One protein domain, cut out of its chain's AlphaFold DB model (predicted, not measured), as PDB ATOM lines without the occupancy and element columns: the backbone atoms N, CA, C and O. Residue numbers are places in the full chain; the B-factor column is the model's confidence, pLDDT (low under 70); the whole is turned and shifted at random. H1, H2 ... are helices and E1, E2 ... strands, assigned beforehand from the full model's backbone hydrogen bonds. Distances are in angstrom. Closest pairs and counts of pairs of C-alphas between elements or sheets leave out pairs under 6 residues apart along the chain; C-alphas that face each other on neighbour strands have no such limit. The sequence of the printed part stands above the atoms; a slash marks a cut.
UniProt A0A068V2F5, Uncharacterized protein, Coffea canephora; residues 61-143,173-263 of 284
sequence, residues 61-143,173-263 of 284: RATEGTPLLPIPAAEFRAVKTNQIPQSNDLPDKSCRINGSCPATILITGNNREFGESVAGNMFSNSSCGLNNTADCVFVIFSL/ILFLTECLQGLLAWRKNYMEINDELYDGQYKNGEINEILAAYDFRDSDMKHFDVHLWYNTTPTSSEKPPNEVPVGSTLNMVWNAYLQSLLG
ATOM      1  N   ARG A  61     270.847 290.773 294.807       47.19
ATOM      2  CA  ARG A  61     271.385 289.457 295.206       47.19
ATOM      3  C   ARG A  61     270.307 288.397 295.005       47.19
ATOM      4  O   ARG A  61     269.256 288.465 295.636       47.19
ATOM      5  N   ALA A  62     270.582 287.430 294.133       41.66
ATOM      6  CA  ALA A  62     269.822 286.190 294.081       41.66
ATOM      7  C   ALA A  62     270.335 285.269 295.193       41.66
ATOM      8  O   ALA A  62     271.534 284.996 295.271       41.66
ATOM      9  N   THR A  63     269.437 284.818 296.062       43.59
ATOM     10  CA  THR A  63     269.737 283.755 297.016       43.59
ATOM     11  C   THR A  63     269.255 282.452 296.389       43.59
ATOM     12  O   THR A  63     268.074 282.300 296.088       43.59
ATOM     13  N   GLU A  64     270.175 281.528 296.126       36.44
ATOM     14  CA  GLU A  64     269.839 280.215 295.575       36.44
ATOM     15  C   GLU A  64     268.901 279.485 296.557       36.44
ATOM     16  O   GLU A  64     269.237 279.312 297.730       36.44
ATOM     17  N   GLY A  65     267.694 279.128 296.104       45.31
ATOM     18  CA  GLY A  65     266.700 278.403 296.906       45.31
ATOM     19  C   GLY A  65     265.735 279.242 297.760       45.31
ATOM     20  O   GLY A  65     265.044 278.664 298.595       45.31
ATOM     21  N   THR A  66     265.645 280.570 297.587       50.62
ATOM     22  CA  THR A  66     264.599 281.378 298.257       50.62
ATOM     23  C   THR A  66     263.322 281.499 297.423       50.62
ATOM     24  O   THR A  66     263.423 281.684 296.209       50.62
ATOM     25  N   PRO A  67     262.127 281.513 298.047       50.72
ATOM     26  CA  PRO A  67     260.849 281.571 297.334       50.72
ATOM     27  C   PRO A  67     260.532 282.942 296.708       50.72
ATOM     28  O   PRO A  67     259.389 283.191 296.338       50.72
ATOM     29  N   LEU A  68     261.502 283.859 296.632       59.38
ATOM     30  CA  LEU A  68     261.270 285.273 296.355       59.38
ATOM     31  C   LEU A  68     262.200 285.852 295.310       59.38
ATOM     32  O   LEU A  68     263.347 285.439 295.140       59.38
ATOM     33  N   LEU A  69     261.663 286.876 294.653       69.75
ATOM     34  CA  LEU A  69     262.358 287.710 293.692       69.75
ATOM     35  C   LEU A  69     263.684 288.261 294.254       69.75
ATOM     36  O   LEU A  69     263.781 288.537 295.453       69.75
ATOM     37  N   PRO A  70     264.699 288.477 293.395       69.06
ATOM     38  CA  PRO A  70     266.000 288.972 293.831       69.06
ATOM     39  C   PRO A  70     265.894 290.318 294.560       69.06
ATOM     40  O   PRO A  70     265.314 291.278 294.042       69.06
ATOM     41  N   ILE A  71     266.486 290.383 295.754       73.25
ATOM     42  CA  ILE A  71     266.354 291.526 296.660       73.25
ATOM     43  C   ILE A  71     267.317 292.648 296.248       73.25
ATOM     44  O   ILE A  71     268.517 292.375 296.103       73.25
ATOM     45  N   PRO A  72     266.837 293.903 296.139       74.19
ATOM     46  CA  PRO A  72     267.689 295.062 295.914       74.19
ATOM     47  C   PRO A  72     268.763 295.238 296.997       74.19
ATOM     48  O   PRO A  72     268.497 295.126 298.206       74.19
ATOM     49  N   ALA A  73     269.979 295.578 296.578       71.69
ATOM     50  CA  ALA A  73     271.066 295.960 297.467       71.69
ATOM     51  C   ALA A  73     270.713 297.249 298.221       71.69
ATOM     52  O   ALA A  73     269.983 298.108 297.722       71.69
ATOM     53  N   ALA A  74     271.231 297.390 299.443       73.19
ATOM     54  CA  ALA A  74     270.826 298.457 300.359       73.19
ATOM     55  C   ALA A  74     271.021 299.873 299.784       73.19
ATOM     56  O   ALA A  74     270.204 300.751 300.047       73.19
ATOM     57  N   GLU A  75     272.049 300.082 298.960       73.44
ATOM     58  CA  GLU A  75     272.342 301.354 298.286       73.44
ATOM     59  C   GLU A  75     271.344 301.751 297.184       73.44
ATOM     60  O   GLU A  75     271.255 302.932 296.836       73.44
ATOM     61  N   PHE A  76     270.570 300.793 296.667       78.44
ATOM     62  CA  PHE A  76     269.611 301.011 295.584       78.44
ATOM     63  C   PHE A  76     268.153 300.900 296.025       78.44
ATOM     64  O   PHE A  76     267.283 301.270 295.249       78.44
ATOM     65  N   ARG A  77     267.853 300.445 297.249       81.69
ATOM     66  CA  ARG A  77     266.469 300.323 297.754       81.69
ATOM     67  C   ARG A  77     265.720 301.649 297.688       81.69
ATOM     68  O   ARG A  77     266.286 302.686 298.037       81.69
ATOM     69  N   ALA A  78     264.460 301.616 297.266       86.44
ATOM     70  CA  ALA A  78     263.615 302.798 297.122       86.44
ATOM     71  C   ALA A  78     263.548 303.647 298.408       86.44
ATOM     72  O   ALA A  78     263.360 303.134 299.511       86.44
ATOM     73  N   VAL A  79     263.728 304.959 298.247       89.06
ATOM     74  CA  VAL A  79     263.680 305.961 299.323       89.06
ATOM     75  C   VAL A  79     262.825 307.138 298.885       89.06
ATOM     76  O   VAL A  79     262.529 307.303 297.700       89.06
ATOM     77  N   LYS A  80     262.469 307.988 299.842       89.19
ATOM     78  CA  LYS A  80     261.786 309.245 299.589       89.19
ATOM     79  C   LYS A  80     262.587 310.112 298.616       89.19
ATOM     80  O   LYS A  80     263.729 310.484 298.888       89.19
ATOM     81  N   THR A  81     261.978 310.431 297.479       83.69
ATOM     82  CA  THR A  81     262.583 311.229 296.407       83.69
ATOM     83  C   THR A  81     261.518 312.029 295.667       83.69
ATOM     84  O   THR A  81     260.386 311.579 295.502       83.69
ATOM     85  N   ASN A  82     261.897 313.199 295.156       78.00
ATOM     86  CA  ASN A  82     261.023 314.021 294.313       78.00
ATOM     87  C   ASN A  82     260.755 313.381 292.938       78.00
ATOM     88  O   ASN A  82     259.916 313.874 292.192       78.00
ATOM     89  N   GLN A  83     261.492 312.322 292.581       73.44
ATOM     90  CA  GLN A  83     261.310 311.587 291.328       73.44
ATOM     91  C   GLN A  83     260.098 310.659 291.349       73.44
ATOM     92  O   GLN A  83     259.531 310.413 290.295       73.44
ATOM     93  N   ILE A  84     259.725 310.159 292.529       75.69
ATOM     94  CA  ILE A  84     258.614 309.231 292.721       75.69
ATOM     95  C   ILE A  84     257.458 310.039 293.329       75.69
ATOM     96  O   ILE A  84     257.580 310.497 294.472       75.69
ATOM     97  N   PRO A  85     256.338 310.227 292.606       69.06
ATOM     98  CA  PRO A  85     255.246 311.104 293.036       69.06
ATOM     99  C   PRO A  85     254.631 310.725 294.390       69.06
ATOM    100  O   PRO A  85     254.184 311.600 295.132       69.06
ATOM    101  N   GLN A  86     254.622 309.430 294.725       75.88
ATOM    102  CA  GLN A  86     254.015 308.893 295.949       75.88
ATOM    103  C   GLN A  86     255.022 308.503 297.035       75.88
ATOM    104  O   GLN A  86     254.669 307.813 297.981       75.88
ATOM    105  N   SER A  87     256.256 309.002 296.979       77.56
ATOM    106  CA  SER A  87     257.352 308.554 297.852       77.56
ATOM    107  C   SER A  87     257.256 308.951 299.333       77.56
ATOM    108  O   SER A  87     258.205 308.757 300.092       77.56
ATOM    109  N   ASN A  88     256.142 309.540 299.771       81.12
ATOM    110  CA  ASN A  88     255.984 310.029 301.141       81.12
ATOM    111  C   ASN A  88     255.933 308.914 302.189       81.12
ATOM    112  O   ASN A  88     256.237 309.185 303.350       81.12
ATOM    113  N   ASP A  89     255.550 307.707 301.787       82.94
ATOM    114  CA  ASP A  89     255.541 306.506 302.620       82.94
ATOM    115  C   ASP A  89     256.858 305.714 302.558       82.94
ATOM    116  O   ASP A  89     257.036 304.754 303.309       82.94
ATOM    117  N   LEU A  90     257.798 306.133 301.704       86.62
ATOM    118  CA  LEU A  90     259.123 305.535 301.579       86.62
ATOM    119  C   LEU A  90     260.099 306.101 302.627       86.62
ATOM    120  O   LEU A  90     259.971 307.253 303.054       86.62
ATOM    121  N   PRO A  91     261.109 305.314 303.038       85.69
ATOM    122  CA  PRO A  91     262.085 305.732 304.039       85.69
ATOM    123  C   PRO A  91     263.000 306.846 303.517       85.69
ATOM    124  O   PRO A  91     263.251 306.955 302.319       85.69
ATOM    125  N   ASP A  92     263.562 307.651 304.418       88.69
ATOM    126  CA  ASP A  92     264.525 308.690 304.044       88.69
ATOM    127  C   ASP A  92     265.836 308.107 303.497       88.69
ATOM    128  O   ASP A  92     266.314 307.055 303.924       88.69
ATOM    129  N   LYS A  93     266.498 308.864 302.610       86.62
ATOM    130  CA  LYS A  93     267.763 308.475 301.958       86.62
ATOM    131  C   LYS A  93     268.885 308.083 302.936       86.62
ATOM    132  O   LYS A  93     269.779 307.321 302.568       86.62
ATOM    133  N   SER A  94     268.836 308.556 304.183       84.62
ATOM    134  CA  SER A  94     269.787 308.204 305.246       84.62
ATOM    135  C   SER A  94     269.838 306.699 305.547       84.62
ATOM    136  O   SER A  94     270.902 306.197 305.911       84.62
ATOM    137  N   CYS A  95     268.750 305.951 305.321       80.00
ATOM    138  CA  CYS A  95     268.730 304.506 305.560       80.00
ATOM    139  C   CYS A  95     269.706 303.735 304.657       80.00
ATOM    140  O   CYS A  95     270.161 302.654 305.034       80.00
ATOM    141  N   ARG A  96     270.067 304.288 303.485       80.31
ATOM    142  CA  ARG A  96     270.999 303.640 302.543       80.31
ATOM    143  C   ARG A  96     272.407 303.609 303.108       80.31
ATOM    144  O   ARG A  96     273.109 302.617 302.963       80.31
ATOM    145  N   ILE A  97     272.785 304.685 303.798       75.88
ATOM    146  CA  ILE A  97     274.097 304.842 304.436       75.88
ATOM    147  C   ILE A  97     274.239 303.843 305.587       75.88
ATOM    148  O   ILE A  97     275.285 303.221 305.744       75.88
ATOM    149  N   ASN A  98     273.166 303.654 306.357       72.88
ATOM    150  CA  ASN A  98     273.152 302.748 307.505       72.88
ATOM    151  C   ASN A  98     272.889 301.280 307.119       72.88
ATOM    152  O   ASN A  98     272.896 300.419 307.993       72.88
ATOM    153  N   GLY A  99     272.607 300.987 305.842       68.94
ATOM    154  CA  GLY A  99     272.232 299.649 305.371       68.94
ATOM    155  C   GLY A  99     270.853 299.164 305.845       68.94
ATOM    156  O   GLY A  99     270.492 298.013 305.601       68.94
ATOM    157  N   SER A 100     270.073 300.029 306.497       71.81
ATOM    158  CA  SER A 100     268.839 299.680 307.206       71.81
ATOM    159  C   SER A 100     267.564 299.888 306.385       71.81
ATOM    160  O   SER A 100     266.473 299.725 306.923       71.81
ATOM    161  N   CYS A 101     267.659 300.299 305.113       76.81
ATOM    162  CA  CYS A 101     266.463 300.507 304.293       76.81
ATOM    163  C   CYS A 101     265.675 299.197 304.139       76.81
ATOM    164  O   CYS A 101     266.278 298.198 303.733       76.81
ATOM    165  N   PRO A 102     264.356 299.185 304.381       80.75
ATOM    166  CA  PRO A 102     263.516 298.044 304.048       80.75
ATOM    167  C   PRO A 102     263.451 297.808 302.532       80.75
ATOM    168  O   PRO A 102     263.730 298.706 301.733       80.75
ATOM    169  N   ALA A 103     263.079 296.594 302.126       81.50
ATOM    170  CA  ALA A 103     262.732 296.300 300.737       81.50
ATOM    171  C   ALA A 103     261.272 296.693 300.473       81.50
ATOM    172  O   ALA A 103     260.361 296.123 301.073       81.50
ATOM    173  N   THR A 104     261.054 297.653 299.577       84.69
ATOM    174  CA  THR A 104     259.712 298.132 299.222       84.69
ATOM    175  C   THR A 104     258.997 297.161 298.289       84.69
ATOM    176  O   THR A 104     259.561 296.735 297.277       84.69
ATOM    177  N   ILE A 105     257.743 296.862 298.617       86.69
ATOM    178  CA  ILE A 105     256.810 296.040 297.850       86.69
ATOM    179  C   ILE A 105     255.530 296.847 297.661       86.69
ATOM    180  O   ILE A 105     254.908 297.263 298.640       86.69
ATOM    181  N   LEU A 106     255.135 297.063 296.409       90.25
ATOM    182  CA  LEU A 106     253.903 297.785 296.101       90.25
ATOM    183  C   LEU A 106     252.713 296.827 296.064       90.25
ATOM    184  O   LEU A 106     252.838 295.677 295.638       90.25
ATOM    185  N   ILE A 107     251.551 297.306 296.489       91.62
ATOM    186  CA  ILE A 107     250.304 296.541 296.459       91.62
ATOM    187  C   ILE A 107     249.188 297.417 295.901       91.62
ATOM    188  O   ILE A 107     249.070 298.591 296.258       91.62
ATOM    189  N   THR A 108     248.346 296.846 295.048       94.44
ATOM    190  CA  THR A 108     247.086 297.458 294.624       94.44
ATOM    191  C   THR A 108     246.001 296.396 294.433       94.44
ATOM    192  O   THR A 108     246.250 295.194 294.542       94.44
ATOM    193  N   GLY A 109     244.778 296.850 294.194       92.88
ATOM    194  CA  GLY A 109     243.611 296.014 293.943       92.88
ATOM    195  C   GLY A 109     242.320 296.809 294.128       92.88
ATOM    196  O   GLY A 109     242.314 297.892 294.719       92.88
ATOM    197  N   ASN A 110     241.204 296.262 293.653       93.19
ATOM    198  CA  ASN A 110     239.884 296.884 293.781       93.19
ATOM    199  C   ASN A 110     239.393 296.901 295.235       93.19
ATOM    200  O   ASN A 110     238.647 297.799 295.624       93.19
ATOM    201  N   ASN A 111     239.819 295.924 296.042       93.19
ATOM    202  CA  ASN A 111     239.513 295.841 297.463       93.19
ATOM    203  C   ASN A 111     240.791 295.981 298.302       93.19
ATOM    204  O   ASN A 111     241.600 295.056 298.399       93.19
ATOM    205  N   ARG A 112     240.948 297.150 298.931       92.12
ATOM    206  CA  ARG A 112     242.123 297.486 299.739       92.12
ATOM    207  C   ARG A 112     242.286 296.611 300.969       92.12
ATOM    208  O   ARG A 112     243.372 296.094 301.203       92.12
ATOM    209  N   GLU A 113     241.210 296.424 301.721       91.06
ATOM    210  CA  GLU A 113     241.228 295.636 302.956       91.06
ATOM    211  C   GLU A 113     241.629 294.186 302.669       91.06
ATOM    212  O   GLU A 113     242.450 293.603 303.376       91.06
ATOM    213  N   PHE A 114     241.100 293.626 301.577       91.56
ATOM    214  CA  PHE A 114     241.466 292.291 301.120       91.56
ATOM    215  C   PHE A 114     242.945 292.209 300.718       91.56
ATOM    216  O   PHE A 114     243.664 291.336 301.205       91.56
ATOM    217  N   GLY A 115     243.418 293.126 299.866       90.31
ATOM    218  CA  GLY A 115     244.800 293.113 299.380       90.31
ATOM    219  C   GLY A 115     245.829 293.309 300.497       90.31
ATOM    220  O   GLY A 115     246.823 292.586 300.549       90.31
ATOM    221  N   GLU A 116     245.576 294.229 301.433       88.25
ATOM    222  CA  GLU A 116     246.432 294.440 302.609       88.25
ATOM    223  C   GLU A 116     246.424 293.221 303.544       88.25
ATOM    224  O   GLU A 116     247.473 292.851 304.073       88.25
ATOM    225  N   SER A 117     245.279 292.547 303.709       87.56
ATOM    226  CA  SER A 117     245.188 291.318 304.506       87.56
ATOM    227  C   SER A 117     246.003 290.173 303.901       87.56
ATOM    228  O   SER A 117     246.779 289.539 304.618       87.56
ATOM    229  N   VAL A 118     245.865 289.919 302.595       88.62
ATOM    230  CA  VAL A 118     246.636 288.870 301.909       88.62
ATOM    231  C   VAL A 118     248.127 289.198 301.955       88.62
ATOM    232  O   VAL A 118     248.927 288.349 302.341       88.62
ATOM    233  N   ALA A 119     248.517 290.436 301.651       85.06
ATOM    234  CA  ALA A 119     249.918 290.843 301.703       85.06
ATOM    235  C   ALA A 119     250.518 290.779 303.119       85.06
ATOM    236  O   ALA A 119     251.679 290.404 303.278       85.06
ATOM    237  N   GLY A 120     249.734 291.085 304.156       79.12
ATOM    238  CA  GLY A 120     250.153 290.928 305.549       79.12
ATOM    239  C   GLY A 120     250.468 289.473 305.914       79.12
ATOM    240  O   GLY A 120     251.444 289.217 306.617       79.12
ATOM    241  N   ASN A 121     249.703 288.519 305.378       80.44
ATOM    242  CA  ASN A 121     249.956 287.088 305.572       80.44
ATOM    243  C   ASN A 121     251.202 286.602 304.807       80.44
ATOM    244  O   ASN A 121     251.879 285.686 305.272       80.44
ATOM    245  N   MET A 122     251.549 287.231 303.676       77.12
ATOM    246  CA  MET A 122     252.773 286.912 302.923       77.12
ATOM    247  C   MET A 122     254.051 287.268 303.698       77.12
ATOM    248  O   MET A 122     255.040 286.544 303.621       77.12
ATOM    249  N   PHE A 123     254.037 288.380 304.439       69.69
ATOM    250  CA  PHE A 123     255.216 288.952 305.100       69.69
ATOM    251  C   PHE A 123     254.999 289.069 306.612       69.69
ATOM    252  O   PHE A 123     255.016 290.158 307.184       69.69
ATOM    253  N   SER A 124     254.768 287.927 307.263       59.00
ATOM    254  CA  SER A 124     254.478 287.871 308.697       59.00
ATOM    255  C   SER A 124     255.605 288.479 309.547       59.00
ATOM    256  O   SER A 124     256.779 288.160 309.376       59.00
ATOM    257  N   ASN A 125     255.238 289.295 310.543       49.03
ATOM    258  CA  ASN A 125     256.151 289.939 311.508       49.03
ATOM    259  C   ASN A 125     256.853 288.963 312.482       49.03
ATOM    260  O   ASN A 125     257.443 289.391 313.477       49.03
ATOM    261  N   SER A 126     256.764 287.651 312.265       42.91
ATOM    262  CA  SER A 126     257.393 286.671 313.144       42.91
ATOM    263  C   SER A 126     258.911 286.738 313.010       42.91
ATOM    264  O   SER A 126     259.459 286.529 311.929       42.91
ATOM    265  N   SER A 127     259.597 286.984 314.129       38.28
ATOM    266  CA  SER A 127     261.036 286.759 314.259       38.28
ATOM    267  C   SER A 127     261.375 285.375 313.712       38.28
ATOM    268  O   SER A 127     260.793 284.395 314.183       38.28
ATOM    269  N   CYS A 128     262.289 285.295 312.743       41.12
ATOM    270  CA  CYS A 128     262.762 284.036 312.176       41.12
ATOM    271  C   CYS A 128     263.247 283.092 313.282       41.12
ATOM    272  O   CYS A 128     264.365 283.206 313.783       41.12
ATOM    273  N   GLY A 129     262.382 282.168 313.694       33.44
ATOM    274  CA  GLY A 129     262.758 281.060 314.552       33.44
ATOM    275  C   GLY A 129     263.494 280.031 313.707       33.44
ATOM    276  O   GLY A 129     263.015 279.667 312.636       33.44
ATOM    277  N   LEU A 130     264.628 279.530 314.205       35.66
ATOM    278  CA  LEU A 130     265.499 278.534 313.557       35.66
ATOM    279  C   LEU A 130     264.788 277.257 313.047       35.66
ATOM    280  O   LEU A 130     265.413 276.459 312.356       35.66
ATOM    281  N   ASN A 131     263.511 277.048 313.379       36.41
ATOM    282  CA  ASN A 131     262.774 275.819 313.099       36.41
ATOM    283  C   ASN A 131     261.960 275.851 311.794       36.41
ATOM    284  O   ASN A 131     261.640 274.781 311.289       36.41
ATOM    285  N   ASN A 132     261.653 277.028 311.230       36.91
ATOM    286  CA  ASN A 132     260.831 277.156 310.017       36.91
ATOM    287  C   ASN A 132     261.504 278.091 309.001       36.91
ATOM    288  O   ASN A 132     261.194 279.277 308.917       36.91
ATOM    289  N   THR A 133     262.416 277.555 308.193       36.47
ATOM    290  CA  THR A 133     263.098 278.304 307.120       36.47
ATOM    291  C   THR A 133     262.152 278.796 306.018       36.47
ATOM    292  O   THR A 133     262.511 279.710 305.282       36.47
ATOM    293  N   ALA A 134     260.942 278.231 305.923       40.06
ATOM    294  CA  ALA A 134     259.916 278.615 304.952       40.06
ATOM    295  C   ALA A 134     259.195 279.939 305.284       40.06
ATOM    296  O   ALA A 134     258.643 280.556 304.378       40.06
ATOM    297  N   ASP A 135     259.231 280.391 306.545       33.59
ATOM    298  CA  ASP A 135     258.593 281.647 306.984       33.59
ATOM    299  C   ASP A 135     259.540 282.863 306.839       33.59
ATOM    300  O   ASP A 135     259.143 284.012 307.034       33.59
ATOM    301  N   CYS A 136     260.811 282.632 306.484       41.41
ATOM    302  CA  CYS A 136     261.833 283.670 306.376       41.41
ATOM    303  C   CYS A 136     261.950 284.194 304.942       41.41
ATOM    304  O   CYS A 136     262.665 283.658 304.099       41.41
ATOM    305  N   VAL A 137     261.264 285.305 304.699       46.81
ATOM    306  CA  VAL A 137     261.184 286.002 303.407       46.81
ATOM    307  C   VAL A 137     262.519 286.659 303.010       46.81
ATOM    308  O   VAL A 137     262.808 286.848 301.832       46.81
ATOM    309  N   PHE A 138     263.398 286.970 303.963       43.47
ATOM    310  CA  PHE A 138     264.611 287.725 303.664       43.47
ATOM    311  C   PHE A 138     265.835 287.193 304.398       43.47
ATOM    312  O   PHE A 138     266.257 287.753 305.405       43.47
ATOM    313  N   VAL A 139     266.443 286.130 303.878       37.72
ATOM    314  CA  VAL A 139     267.766 285.702 304.344       37.72
ATOM    315  C   VAL A 139     268.823 286.380 303.478       37.72
ATOM    316  O   VAL A 139     269.053 285.987 302.331       37.72
ATOM    317  N   ILE A 140     269.490 287.404 304.017       35.78
ATOM    318  CA  ILE A 140     270.721 287.914 303.407       35.78
ATOM    319  C   ILE A 140     271.826 286.901 303.717       35.78
ATOM    320  O   ILE A 140     272.417 286.909 304.795       35.78
ATOM    321  N   PHE A 141     272.123 286.014 302.766       38.28
ATOM    322  CA  PHE A 141     273.311 285.168 302.856       38.28
ATOM    323  C   PHE A 141     274.563 286.053 302.792       38.28
ATOM    324  O   PHE A 141     274.857 286.694 301.777       38.28
ATOM    325  N   SER A 142     275.321 286.099 303.886       29.48
ATOM    326  CA  SER A 142     276.683 286.619 303.882       29.48
ATOM    327  C   SER A 142     277.646 285.488 303.496       29.48
ATOM    328  O   SER A 142     277.739 284.454 304.145       29.48
ATOM    329  N   LEU A 143     278.294 285.697 302.347       34.97
ATOM    330  CA  LEU A 143     279.471 285.040 301.770       34.97
ATOM    331  C   LEU A 143     280.124 283.937 302.643       34.97
ATOM    332  O   LEU A 143     280.982 284.270 303.441       34.97
ATOM    333  N   ILE A 173     282.018 281.103 313.645       35.03
ATOM    334  CA  ILE A 173     281.211 282.151 313.019       35.03
ATOM    335  C   ILE A 173     279.753 281.820 313.349       35.03
ATOM    336  O   ILE A 173     279.170 280.909 312.771       35.03
ATOM    337  N   LEU A 174     279.179 282.534 314.317       37.22
ATOM    338  CA  LEU A 174     277.731 282.614 314.470       37.22
ATOM    339  C   LEU A 174     277.188 283.277 313.202       37.22
ATOM    340  O   LEU A 174     277.458 284.450 312.946       37.22
ATOM    341  N   PHE A 175     276.460 282.513 312.391       34.75
ATOM    342  CA  PHE A 175     275.686 283.059 311.286       34.75
ATOM    343  C   PHE A 175     274.572 283.921 311.878       34.75
ATOM    344  O   PHE A 175     273.594 283.404 312.415       34.75
ATOM    345  N   LEU A 176     274.734 285.242 311.817       32.88
ATOM    346  CA  LEU A 176     273.635 286.157 312.079       32.88
ATOM    347  C   LEU A 176     272.770 286.172 310.813       32.88
ATOM    348  O   LEU A 176     273.136 286.772 309.803       32.88
ATOM    349  N   THR A 177     271.655 285.445 310.829       44.94
ATOM    350  CA  THR A 177     270.630 285.569 309.790       44.94
ATOM    351  C   THR A 177     269.912 286.892 310.008       44.94
ATOM    352  O   THR A 177     269.019 286.994 310.851       44.94
ATOM    353  N   GLU A 178     270.330 287.930 309.292       44.53
ATOM    354  CA  GLU A 178     269.628 289.210 309.315       44.53
ATOM    355  C   GLU A 178     268.379 289.104 308.446       44.53
ATOM    356  O   GLU A 178     268.459 288.939 307.227       44.53
ATOM    357  N   CYS A 179     267.221 289.169 309.101       56.22
ATOM    358  CA  CYS A 179     265.939 289.311 308.432       56.22
ATOM    359  C   CYS A 179     265.858 290.730 307.885       56.22
ATOM    360  O   CYS A 179     265.915 291.691 308.656       56.22
ATOM    361  N   LEU A 180     265.725 290.878 306.571       65.38
ATOM    362  CA  LEU A 180     265.403 292.184 306.014       65.38
ATOM    363  C   LEU A 180     263.933 292.509 306.282       65.38
ATOM    364  O   LEU A 180     263.056 291.663 306.132       65.38
ATOM    365  N   GLN A 181     263.659 293.754 306.647       66.81
ATOM    366  CA  GLN A 181     262.294 294.242 306.771       66.81
ATOM    367  C   GLN A 181     261.699 294.510 305.378       66.81
ATOM    368  O   GLN A 181     262.306 295.213 304.567       66.81
ATOM    369  N   GLY A 182     260.508 293.973 305.107       73.44
ATOM    370  CA  GLY A 182     259.695 294.346 303.948       73.44
ATOM    371  C   GLY A 182     258.811 295.550 304.277       73.44
ATOM    372  O   GLY A 182     258.208 295.595 305.348       73.44
ATOM    373  N   LEU A 183     258.736 296.527 303.374       81.25
ATOM    374  CA  LEU A 183     257.808 297.655 303.464       81.25
ATOM    375  C   LEU A 183     256.692 297.452 302.441       81.25
ATOM    376  O   LEU A 183     256.948 297.484 301.240       81.25
ATOM    377  N   LEU A 184     255.469 297.257 302.926       84.56
ATOM    378  CA  LEU A 184     254.278 297.147 302.089       84.56
ATOM    379  C   LEU A 184     253.688 298.538 301.854       84.56
ATOM    380  O   LEU A 184     253.320 299.217 302.812       84.56
ATOM    381  N   ALA A 185     253.602 298.954 300.592       86.56
ATOM    382  CA  ALA A 185     253.132 300.280 300.203       86.56
ATOM    383  C   ALA A 185     251.918 300.170 299.266       86.56
ATOM    384  O   ALA A 185     251.994 299.569 298.193       86.56
ATOM    385  N   TRP A 186     250.780 300.741 299.668       90.25
ATOM    386  CA  TRP A 186     249.543 300.685 298.884       90.25
ATOM    387  C   TRP A 186     249.519 301.762 297.793       90.25
ATOM    388  O   TRP A 186     249.837 302.924 298.062       90.25
ATOM    389  N   ARG A 187     249.071 301.406 296.584       92.31
ATOM    390  CA  ARG A 187     248.867 302.319 295.447       92.31
ATOM    391  C   ARG A 187     247.431 302.262 294.950       92.31
ATOM    392  O   ARG A 187     246.763 301.231 295.043       92.31
ATOM    393  N   LYS A 188     246.926 303.382 294.430       90.75
ATOM    394  CA  LYS A 188     245.507 303.524 294.071       90.75
ATOM    395  C   LYS A 188     245.120 302.654 292.879       90.75
ATOM    396  O   LYS A 188     243.981 302.200 292.819       90.75
ATOM    397  N   ASN A 189     246.021 302.488 291.915       90.12
ATOM    398  CA  ASN A 189     245.773 301.721 290.700       90.12
ATOM    399  C   ASN A 189     247.075 301.181 290.086       90.12
ATOM    400  O   ASN A 189     248.182 301.546 290.484       90.12
ATOM    401  N   TYR A 190     246.919 300.341 289.062       88.94
ATOM    402  CA  TYR A 190     248.034 299.766 288.311       88.94
ATOM    403  C   TYR A 190     248.890 300.815 287.578       88.94
ATOM    404  O   TYR A 190     250.078 300.586 287.372       88.94
ATOM    405  N   MET A 191     248.313 301.961 287.192       89.12
ATOM    406  CA  MET A 191     249.047 303.035 286.509       89.12
ATOM    407  C   MET A 191     250.096 303.653 287.436       89.12
ATOM    408  O   MET A 191     251.244 303.797 287.037       89.12
ATOM    409  N   GLU A 192     249.731 303.938 288.688       89.31
ATOM    410  CA  GLU A 192     250.659 304.456 289.699       89.31
ATOM    411  C   GLU A 192     251.788 303.466 289.990       89.31
ATOM    412  O   GLU A 192     252.940 303.873 290.118       89.31
ATOM    413  N   ILE A 193     251.479 302.166 290.041       89.62
ATOM    414  CA  ILE A 193     252.505 301.129 290.181       89.62
ATOM    415  C   ILE A 193     253.443 301.122 288.979       89.62
ATOM    416  O   ILE A 193     254.656 301.068 289.161       89.62
ATOM    417  N   ASN A 194     252.907 301.160 287.759       89.38
ATOM    418  CA  ASN A 194     253.724 301.141 286.554       89.38
ATOM    419  C   ASN A 194     254.643 302.369 286.477       89.38
ATOM    420  O   ASN A 194     255.831 302.221 286.200       89.38
ATOM    421  N   ASP A 195     254.111 303.553 286.782       87.88
ATOM    422  CA  ASP A 195     254.877 304.798 286.803       87.88
ATOM    423  C   ASP A 195     255.965 304.763 287.886       87.88
ATOM    424  O   ASP A 195     257.108 305.115 287.614       87.88
ATOM    425  N   GLU A 196     255.662 304.276 289.093       87.88
ATOM    426  CA  GLU A 196     256.635 304.192 290.188       87.88
ATOM    427  C   GLU A 196     257.699 303.105 289.966       87.88
ATOM    428  O   GLU A 196     258.872 303.324 290.267       87.88
ATOM    429  N   LEU A 197     257.335 301.956 289.389       86.06
ATOM    430  CA  LEU A 197     258.301 300.930 288.983       86.06
ATOM    431  C   LEU A 197     259.227 301.433 287.870       86.06
ATOM    432  O   LEU A 197     260.416 301.103 287.878       86.06
ATOM    433  N   TYR A 198     258.695 302.212 286.925       83.62
ATOM    434  CA  TYR A 198     259.469 302.836 285.853       83.62
ATOM    435  C   TYR A 198     260.386 303.939 286.396       83.62
ATOM    436  O   TYR A 198     261.579 303.964 286.099       83.62
ATOM    437  N   ASP A 199     259.868 304.807 287.262       82.44
ATOM    438  CA  ASP A 199     260.622 305.898 287.885       82.44
ATOM    439  C   ASP A 199     261.652 305.411 288.908       82.44
ATOM    440  O   ASP A 199     262.647 306.096 289.155       82.44
ATOM    441  N   GLY A 200     261.435 304.222 289.477       76.19
ATOM    442  CA  GLY A 200     262.384 303.520 290.332       76.19
ATOM    443  C   GLY A 200     263.625 303.007 289.595       76.19
ATOM    444  O   GLY A 200     264.656 302.731 290.220       76.19
ATOM    445  N   GLN A 201     263.567 302.907 288.262       73.69
ATOM    446  CA  GLN A 201     264.744 302.617 287.448       73.69
ATOM    447  C   GLN A 201     265.734 303.790 287.459       73.69
ATOM    448  O   GLN A 201     265.502 304.843 288.048       73.69
ATOM    449  N   TYR A 202     266.883 303.600 286.806       71.25
ATOM    450  CA  TYR A 202     267.891 304.646 286.680       71.25
ATOM    451  C   TYR A 202     267.299 305.903 286.023       71.25
ATOM    452  O   TYR A 202     267.067 305.944 284.812       71.25
ATOM    453  N   LYS A 203     267.090 306.948 286.826       69.38
ATOM    454  CA  LYS A 203     266.538 308.236 286.398       69.38
ATOM    455  C   LYS A 203     267.337 309.350 287.066       69.38
ATOM    456  O   LYS A 203     267.601 309.311 288.263       69.38
ATOM    457  N   ASN A 204     267.765 310.348 286.294       67.56
ATOM    458  CA  ASN A 204     268.582 311.491 286.748       67.56
ATOM    459  C   ASN A 204     269.814 311.132 287.616       67.56
ATOM    460  O   ASN A 204     270.181 311.901 288.501       67.56
ATOM    461  N   GLY A 205     270.462 309.986 287.374       70.56
ATOM    462  CA  GLY A 205     271.660 309.571 288.118       70.56
ATOM    463  C   GLY A 205     271.391 308.878 289.458       70.56
ATOM    464  O   GLY A 205     272.343 308.543 290.160       70.56
ATOM    465  N   GLU A 206     270.127 308.633 289.809       75.62
ATOM    466  CA  GLU A 206     269.736 307.876 290.998       75.62
ATOM    467  C   GLU A 206     268.972 306.605 290.610       75.62
ATOM    468  O   GLU A 206     268.275 306.558 289.597       75.62
ATOM    469  N   ILE A 207     269.127 305.561 291.428       79.19
ATOM    470  CA  ILE A 207     268.387 304.299 291.321       79.19
ATOM    471  C   ILE A 207     267.562 304.160 292.601       79.19
ATOM    472  O   ILE A 207     268.097 304.330 293.704       79.19
ATOM    473  N   ASN A 208     266.268 303.887 292.445       84.31
ATOM    474  CA  ASN A 208     265.298 303.710 293.524       84.31
ATOM    475  C   ASN A 208     264.537 302.406 293.290       84.31
ATOM    476  O   ASN A 208     263.364 302.381 292.940       84.31
ATOM    477  N   GLU A 209     265.244 301.305 293.459       81.75
ATOM    478  CA  GLU A 209     264.779 299.987 293.094       81.75
ATOM    479  C   GLU A 209     263.717 299.468 294.067       81.75
ATOM    480  O   GLU A 209     263.888 299.452 295.293       81.75
ATOM    481  N   ILE A 210     262.617 299.012 293.479       84.25
ATOM    482  CA  ILE A 210     261.487 298.386 294.155       84.25
ATOM    483  C   ILE A 210     261.583 296.882 293.913       84.25
ATOM    484  O   ILE A 210     261.957 296.434 292.824       84.25
ATOM    485  N   LEU A 211     261.288 296.088 294.944       82.25
ATOM    486  CA  LEU A 211     261.426 294.637 294.870       82.25
ATOM    487  C   LEU A 211     260.440 294.047 293.858       82.25
ATOM    488  O   LEU A 211     260.843 293.326 292.943       82.25
ATOM    489  N   ALA A 212     259.160 294.348 294.065       86.62
ATOM    490  CA  ALA A 212     258.037 293.797 293.324       86.62
ATOM    491  C   ALA A 212     256.773 294.625 293.563       86.62
ATOM    492  O   ALA A 212     256.703 295.412 294.511       86.62
ATOM    493  N   ALA A 213     255.760 294.382 292.741       90.38
ATOM    494  CA  ALA A 213     254.424 294.907 292.927       90.38
ATOM    495  C   ALA A 213     253.365 293.825 292.684       90.38
ATOM    496  O   ALA A 213     253.461 293.078 291.708       90.38
ATOM    497  N   TYR A 214     252.361 293.758 293.555       90.81
ATOM    498  CA  TYR A 214     251.241 292.823 293.457       90.81
ATOM    499  C   TYR A 214     249.943 293.585 293.201       90.81
ATOM    500  O   TYR A 214     249.573 294.465 293.977       90.81
ATOM    501  N   ASP A 215     249.241 293.230 292.132       94.25
ATOM    502  CA  ASP A 215     247.892 293.710 291.847       94.25
ATOM    503  C   ASP A 215     246.891 292.583 292.022       94.25
ATOM    504  O   ASP A 215     246.866 291.633 291.241       94.25
ATOM    505  N   PHE A 216     246.073 292.702 293.064       93.62
ATOM    506  CA  PHE A 216     245.012 291.757 293.381       93.62
ATOM    507  C   PHE A 216     243.745 291.964 292.542       93.62
ATOM    508  O   PHE A 216     242.773 291.249 292.760       93.62
ATOM    509  N   ARG A 217     243.722 292.919 291.603       91.56
ATOM    510  CA  ARG A 217     242.635 293.142 290.635       91.56
ATOM    511  C   ARG A 217     241.261 293.103 291.314       91.56
ATOM    512  O   ARG A 217     241.031 293.853 292.260       91.56
ATOM    513  N   ASP A 218     240.346 292.259 290.857       91.44
ATOM    514  CA  ASP A 218     239.015 292.018 291.419       91.44
ATOM    515  C   ASP A 218     238.952 290.809 292.367       91.44
ATOM    516  O   ASP A 218     237.878 290.251 292.583       91.44
ATOM    517  N   SER A 219     240.082 290.427 292.970       91.69
ATOM    518  CA  SER A 219     240.129 289.344 293.953       91.69
ATOM    519  C   SER A 219     239.246 289.612 295.170       91.69
ATOM    520  O   SER A 219     239.227 290.704 295.746       91.69
ATOM    521  N   ASP A 220     238.570 288.557 295.607       90.00
ATOM    522  CA  ASP A 220     237.753 288.489 296.803       90.00
ATOM    523  C   ASP A 220     237.829 287.083 297.438       90.00
ATOM    524  O   ASP A 220     238.677 286.245 297.119       90.00
ATOM    525  N   MET A 221     236.925 286.791 298.374       87.62
ATOM    526  CA  MET A 221     236.910 285.500 299.069       87.62
ATOM    527  C   MET A 221     236.439 284.311 298.199       87.62
ATOM    528  O   MET A 221     236.392 283.181 298.678       87.62
ATOM    529  N   LYS A 222     236.027 284.542 296.949       89.06
ATOM    530  CA  LYS A 222     235.485 283.529 296.024       89.06
ATOM    531  C   LYS A 222     236.269 283.446 294.715       89.06
ATOM    532  O   LYS A 222     236.317 282.380 294.107       89.06
ATOM    533  N   HIS A 223     236.833 284.560 294.276       90.12
ATOM    534  CA  HIS A 223     237.604 284.719 293.060       90.12
ATOM    535  C   HIS A 223     238.986 285.259 293.418       90.12
ATOM    536  O   HIS A 223     239.099 286.222 294.167       90.12
ATOM    537  N   PHE A 224     240.037 284.643 292.890       91.69
ATOM    538  CA  PHE A 224     241.406 285.068 293.147       91.69
ATOM    539  C   PHE A 224     242.150 285.240 291.829       91.69
ATOM    540  O   PHE A 224     242.320 284.278 291.077       91.69
ATOM    541  N   ASP A 225     242.582 286.469 291.576       92.81
ATOM    542  CA  ASP A 225     243.385 286.886 290.433       92.81
ATOM    543  C   ASP A 225     244.485 287.842 290.917       92.81
ATOM    544  O   ASP A 225     244.217 288.886 291.515       92.81
ATOM    545  N   VAL A 226     245.741 287.477 290.670       91.75
ATOM    546  CA  VAL A 226     246.897 288.276 291.072       91.75
ATOM    547  C   VAL A 226     247.859 288.461 289.908       91.75
ATOM    548  O   VAL A 226     248.307 287.506 289.271       91.75
ATOM    549  N   HIS A 227     248.225 289.712 289.662       91.44
ATOM    550  CA  HIS A 227     249.283 290.095 288.742       91.44
ATOM    551  C   HIS A 227     250.541 290.471 289.526       91.44
ATOM    552  O   HIS A 227     250.524 291.357 290.377       91.44
ATOM    553  N   LEU A 228     251.648 289.793 289.218       88.19
ATOM    554  CA  LEU A 228     252.969 290.116 289.747       88.19
ATOM    555  C   LEU A 228     253.739 290.942 288.716       88.19
ATOM    556  O   LEU A 228     254.075 290.435 287.643       88.19
ATOM    557  N   TRP A 229     254.094 292.172 289.077       87.19
ATOM    558  CA  TRP A 229     255.086 292.950 288.346       87.19
ATOM    559  C   TRP A 229     256.405 292.938 289.089       87.19
ATOM    560  O   TRP A 229     256.493 293.202 290.287       87.19
ATOM    561  N   TYR A 230     257.457 292.641 288.348       80.62
ATOM    562  CA  TYR A 230     258.807 292.672 288.855       80.62
ATOM    563  C   TYR A 230     259.714 293.172 287.751       80.62
ATOM    564  O   TYR A 230     259.472 292.960 286.563       80.62
ATOM    565  N   ASN A 231     260.773 293.837 288.169       72.94
ATOM    566  CA  ASN A 231     261.809 294.273 287.267       72.94
ATOM    567  C   ASN A 231     263.082 293.530 287.628       72.94
ATOM    568  O   ASN A 231     263.441 293.465 288.800       72.94
ATOM    569  N   THR A 232     263.779 292.972 286.655       58.94
ATOM    570  CA  THR A 232     265.140 292.487 286.859       58.94
ATOM    571  C   THR A 232     266.054 293.377 286.056       58.94
ATOM    572  O   THR A 232     266.129 293.226 284.840       58.94
ATOM    573  N   THR A 233     266.745 294.299 286.723       50.97
ATOM    574  CA  THR A 233     267.806 295.079 286.092       50.97
ATOM    575  C   THR A 233     268.867 294.088 285.596       50.97
ATOM    576  O   THR A 233     269.470 293.405 286.431       50.97
ATOM    577  N   PRO A 234     269.079 293.929 284.275       43.25
ATOM    578  CA  PRO A 234     270.148 293.075 283.790       43.25
ATOM    579  C   PRO A 234     271.466 293.734 284.191       43.25
ATOM    580  O   PRO A 234     271.721 294.893 283.858       43.25
ATOM    581  N   THR A 235     272.300 293.021 284.942       42.38
ATOM    582  CA  THR A 235     273.693 293.427 285.117       42.38
ATOM    583  C   THR A 235     274.330 293.427 283.725       42.38
ATOM    584  O   THR A 235     274.163 292.477 282.968       42.38
ATOM    585  N   SER A 236     274.996 294.520 283.339       39.47
ATOM    586  CA  SER A 236     275.370 294.863 281.947       39.47
ATOM    587  C   SER A 236     276.265 293.850 281.209       39.47
ATOM    588  O   SER A 236     276.638 294.074 280.060       39.47
ATOM    589  N   SER A 237     276.644 292.741 281.835       40.50
ATOM    590  CA  SER A 237     277.624 291.796 281.292       40.50
ATOM    591  C   SER A 237     277.401 290.337 281.692       40.50
ATOM    592  O   SER A 237     278.107 289.459 281.197       40.50
ATOM    593  N   GLU A 238     276.382 290.040 282.493       41.47
ATOM    594  CA  GLU A 238     275.933 288.673 282.723       41.47
ATOM    595  C   GLU A 238     274.521 288.538 282.183       41.47
ATOM    596  O   GLU A 238     273.719 289.470 282.242       41.47
ATOM    597  N   LYS A 239     274.224 287.369 281.607       38.44
ATOM    598  CA  LYS A 239     272.842 287.013 281.297       38.44
ATOM    599  C   LYS A 239     271.990 287.376 282.522       38.44
ATOM    600  O   LYS A 239     272.446 287.107 283.638       38.44
ATOM    601  N   PRO A 240     270.810 287.995 282.334       43.66
ATOM    602  CA  PRO A 240     269.874 288.224 283.435       43.66
ATOM    603  C   PRO A 240     269.801 286.955 284.288       43.66
ATOM    604  O   PRO A 240     269.910 285.875 283.697       43.66
ATOM    605  N   PRO A 241     269.697 287.074 285.630       49.94
ATOM    606  CA  PRO A 241     269.766 285.927 286.533       49.94
ATOM    607  C   PRO A 241     268.937 284.811 285.916       49.94
ATOM    608  O   PRO A 241     267.755 285.023 285.649       49.94
ATOM    609  N   ASN A 242     269.604 283.704 285.549       48.09
ATOM    610  CA  ASN A 242     269.061 282.738 284.584       48.09
ATOM    611  C   ASN A 242     267.692 282.189 285.027       48.09
ATOM    612  O   ASN A 242     266.972 281.618 284.211       48.09
ATOM    613  N   GLU A 243     267.347 282.364 286.307       57.78
ATOM    614  CA  GLU A 243     266.167 281.835 286.959       57.78
ATOM    615  C   GLU A 243     265.637 282.874 287.965       57.78
ATOM    616  O   GLU A 243     266.296 283.212 288.951       57.78
ATOM    617  N   VAL A 244     264.449 283.417 287.702       66.19
ATOM    618  CA  VAL A 244     263.698 284.247 288.654       66.19
ATOM    619  C   VAL A 244     262.598 283.368 289.257       66.19
ATOM    620  O   VAL A 244     261.820 282.807 288.477       66.19
ATOM    621  N   PRO A 245     262.486 283.245 290.595       69.81
ATOM    622  CA  PRO A 245     261.555 282.316 291.238       69.81
ATOM    623  C   PRO A 245     260.119 282.875 291.281       69.81
ATOM    624  O   PRO A 245     259.539 283.169 292.333       69.81
ATOM    625  N   VAL A 246     259.557 283.113 290.093       75.75
ATOM    626  CA  VAL A 246     258.247 283.744 289.894       75.75
ATOM    627  C   VAL A 246     257.127 282.882 290.464       75.75
ATOM    628  O   VAL A 246     256.249 283.395 291.152       75.75
ATOM    629  N   GLY A 247     257.124 281.582 290.183       75.69
ATOM    630  CA  GLY A 247     256.085 280.690 290.682       75.69
ATOM    631  C   GLY A 247     256.214 280.442 292.183       75.69
ATOM    632  O   GLY A 247     255.180 280.358 292.825       75.69
ATOM    633  N   SER A 248     257.410 280.449 292.786       74.12
ATOM    634  CA  SER A 248     257.569 280.389 294.247       74.12
ATOM    635  C   SER A 248     256.969 281.629 294.899       74.12
ATOM    636  O   SER A 248     256.273 281.536 295.910       74.12
ATOM    637  N   THR A 249     257.170 282.783 294.262       77.88
ATOM    638  CA  THR A 249     256.588 284.047 294.706       77.88
ATOM    639  C   THR A 249     255.059 283.991 294.618       77.88
ATOM    640  O   THR A 249     254.371 284.343 295.568       77.88
ATOM    641  N   LEU A 250     254.501 283.476 293.518       82.75
ATOM    642  CA  LEU A 250     253.050 283.308 293.363       82.75
ATOM    643  C   LEU A 250     252.472 282.265 294.325       82.75
ATOM    644  O   LEU A 250     251.400 282.467 294.883       82.75
ATOM    645  N   ASN A 251     253.190 281.172 294.548       81.94
ATOM    646  CA  ASN A 251     252.863 280.124 295.502       81.94
ATOM    647  C   ASN A 251     252.715 280.701 296.916       81.94
ATOM    648  O   ASN A 251     251.725 280.423 297.592       81.94
ATOM    649  N   MET A 252     253.635 281.576 297.333       82.12
ATOM    650  CA  MET A 252     253.523 282.321 298.590       82.12
ATOM    651  C   MET A 252     252.231 283.143 298.662       82.12
ATOM    652  O   MET A 252     251.535 283.083 299.675       82.12
ATOM    653  N   VAL A 253     251.881 283.862 297.589       87.06
ATOM    654  CA  VAL A 253     250.633 284.642 297.530       87.06
ATOM    655  C   VAL A 253     249.415 283.716 297.648       87.06
ATOM    656  O   VAL A 253     248.500 283.996 298.419       87.06
ATOM    657  N   TRP A 254     249.414 282.580 296.946       87.06
ATOM    658  CA  TRP A 254     248.344 281.582 297.032       87.06
ATOM    659  C   TRP A 254     248.178 281.028 298.445       87.06
ATOM    660  O   TRP A 254     247.056 280.890 298.930       87.06
ATOM    661  N   ASN A 255     249.277 280.736 299.138       86.31
ATOM    662  CA  ASN A 255     249.219 280.299 300.528       86.31
ATOM    663  C   ASN A 255     248.673 281.393 301.454       86.31
ATOM    664  O   ASN A 255     247.825 281.103 302.295       86.31
ATOM    665  N   ALA A 256     249.087 282.644 301.260       87.00
ATOM    666  CA  ALA A 256     248.560 283.774 302.017       87.00
ATOM    667  C   ALA A 256     247.052 283.984 301.783       87.00
ATOM    668  O   ALA A 256     246.311 284.248 302.729       87.00
ATOM    669  N   TYR A 257     246.579 283.790 300.551       90.00
ATOM    670  CA  TYR A 257     245.154 283.811 300.221       90.00
ATOM    671  C   TYR A 257     244.380 282.691 300.931       90.00
ATOM    672  O   TYR A 257     243.352 282.945 301.560       90.00
ATOM    673  N   LEU A 258     244.895 281.457 300.897       89.75
ATOM    674  CA  LEU A 258     244.275 280.327 301.596       89.75
ATOM    675  C   LEU A 258     244.217 280.545 303.112       89.75
ATOM    676  O   LEU A 258     243.228 280.159 303.735       89.75
ATOM    677  N   GLN A 259     245.226 281.190 303.697       88.12
ATOM    678  CA  GLN A 259     245.214 281.578 305.110       88.12
ATOM    679  C   GLN A 259     244.126 282.609 305.418       88.12
ATOM    680  O   GLN A 259     243.454 282.492 306.444       88.12
ATOM    681  N   SER A 260     243.899 283.577 304.525       87.12
ATOM    682  CA  SER A 260     242.801 284.542 304.664       87.12
ATOM    683  C   SER A 260     241.419 283.882 304.575       87.12
ATOM    684  O   SER A 260     240.487 284.339 305.234       87.12
ATOM    685  N   LEU A 261     241.279 282.803 303.798       87.69
ATOM    686  CA  LEU A 261     240.015 282.078 303.617       87.69
ATOM    687  C   LEU A 261     239.712 281.060 304.718       87.69
ATOM    688  O   LEU A 261     238.596 280.995 305.231       87.69
ATOM    689  N   LEU A 262     240.684 280.199 305.013       88.62
ATOM    690  CA  LEU A 262     240.506 278.996 305.828       88.62
ATOM    691  C   LEU A 262     241.062 279.164 307.249       88.62
ATOM    692  O   LEU A 262     240.862 278.299 308.102       88.62
ATOM    693  N   GLY A 263     241.734 280.286 307.504       84.94
ATOM    694  CA  GLY A 263     242.360 280.621 308.773       84.94
ATOM    695  C   GLY A 263     243.872 280.353 308.801       84.94
ATOM    696  O   GLY A 263     244.418 279.638 307.958       84.94
TER     697      GLY A 263
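What this domain is: This is residues 61 to 143 and 173 to 263 of the 284 residues of an uncharacterized protein of Coffea canephora (UniProt A0A068V2F5). Little regular structure: a small twisted sheet, E2 E1 E3 E4, sits amid long loops, H2 over one face, H3 over the other, H4 packed on H2. The 174 printed residues hold H1 E1 H2 E2 H3 E3 E4 H4, mixed class, 60 residues in named elements. The sheet is mixed; the whole is compact, radius of gyration of the C-alphas 16.1 A, spans 44 by 43 by 32 A.

Where its parts are: Strands are E2, 182 to 186; E1, 103 to 108, 16.8 A; E3, 212 to 215; E4, 227 to 229. Helices are H1, 94 to 97, from C-alpha (269.787, 308.204, 305.246); H2, 112 to 122; H3, 190 to 199; H4, 246 to 262, 24.3 A, to C-alpha (240.506, 278.996, 305.828).

How they stand to each other: E1 is parallel to E2, N 105 and O 183 at 2.8 A, and to E3, N 108 and O 214 at 2.9 A. Hairpin E3 and E4 is antiparallel, N 213 and O 229 at 2.8 A. E2, H3, E3 form a split strand-helix-strand unit, E1 between its strands, crossover right-handed. H2 and H3 are on opposite faces. H4 touches H2, closest C-alphas Asn 121 and Ala 256, 5.1 A. H1 is not on the sheet. In H2, H3 and H4 every O i to N i+4 pair is within hydrogen-bond range.

The domain as a whole: Residues 144 to 172 are cut out, C-alphas 143 and 173 being 11.7 A apart. H3 to E3, E3 to E4 and E4 to H4 are long links. Confidence is under 70 in 58 residues, among them 123 to 143.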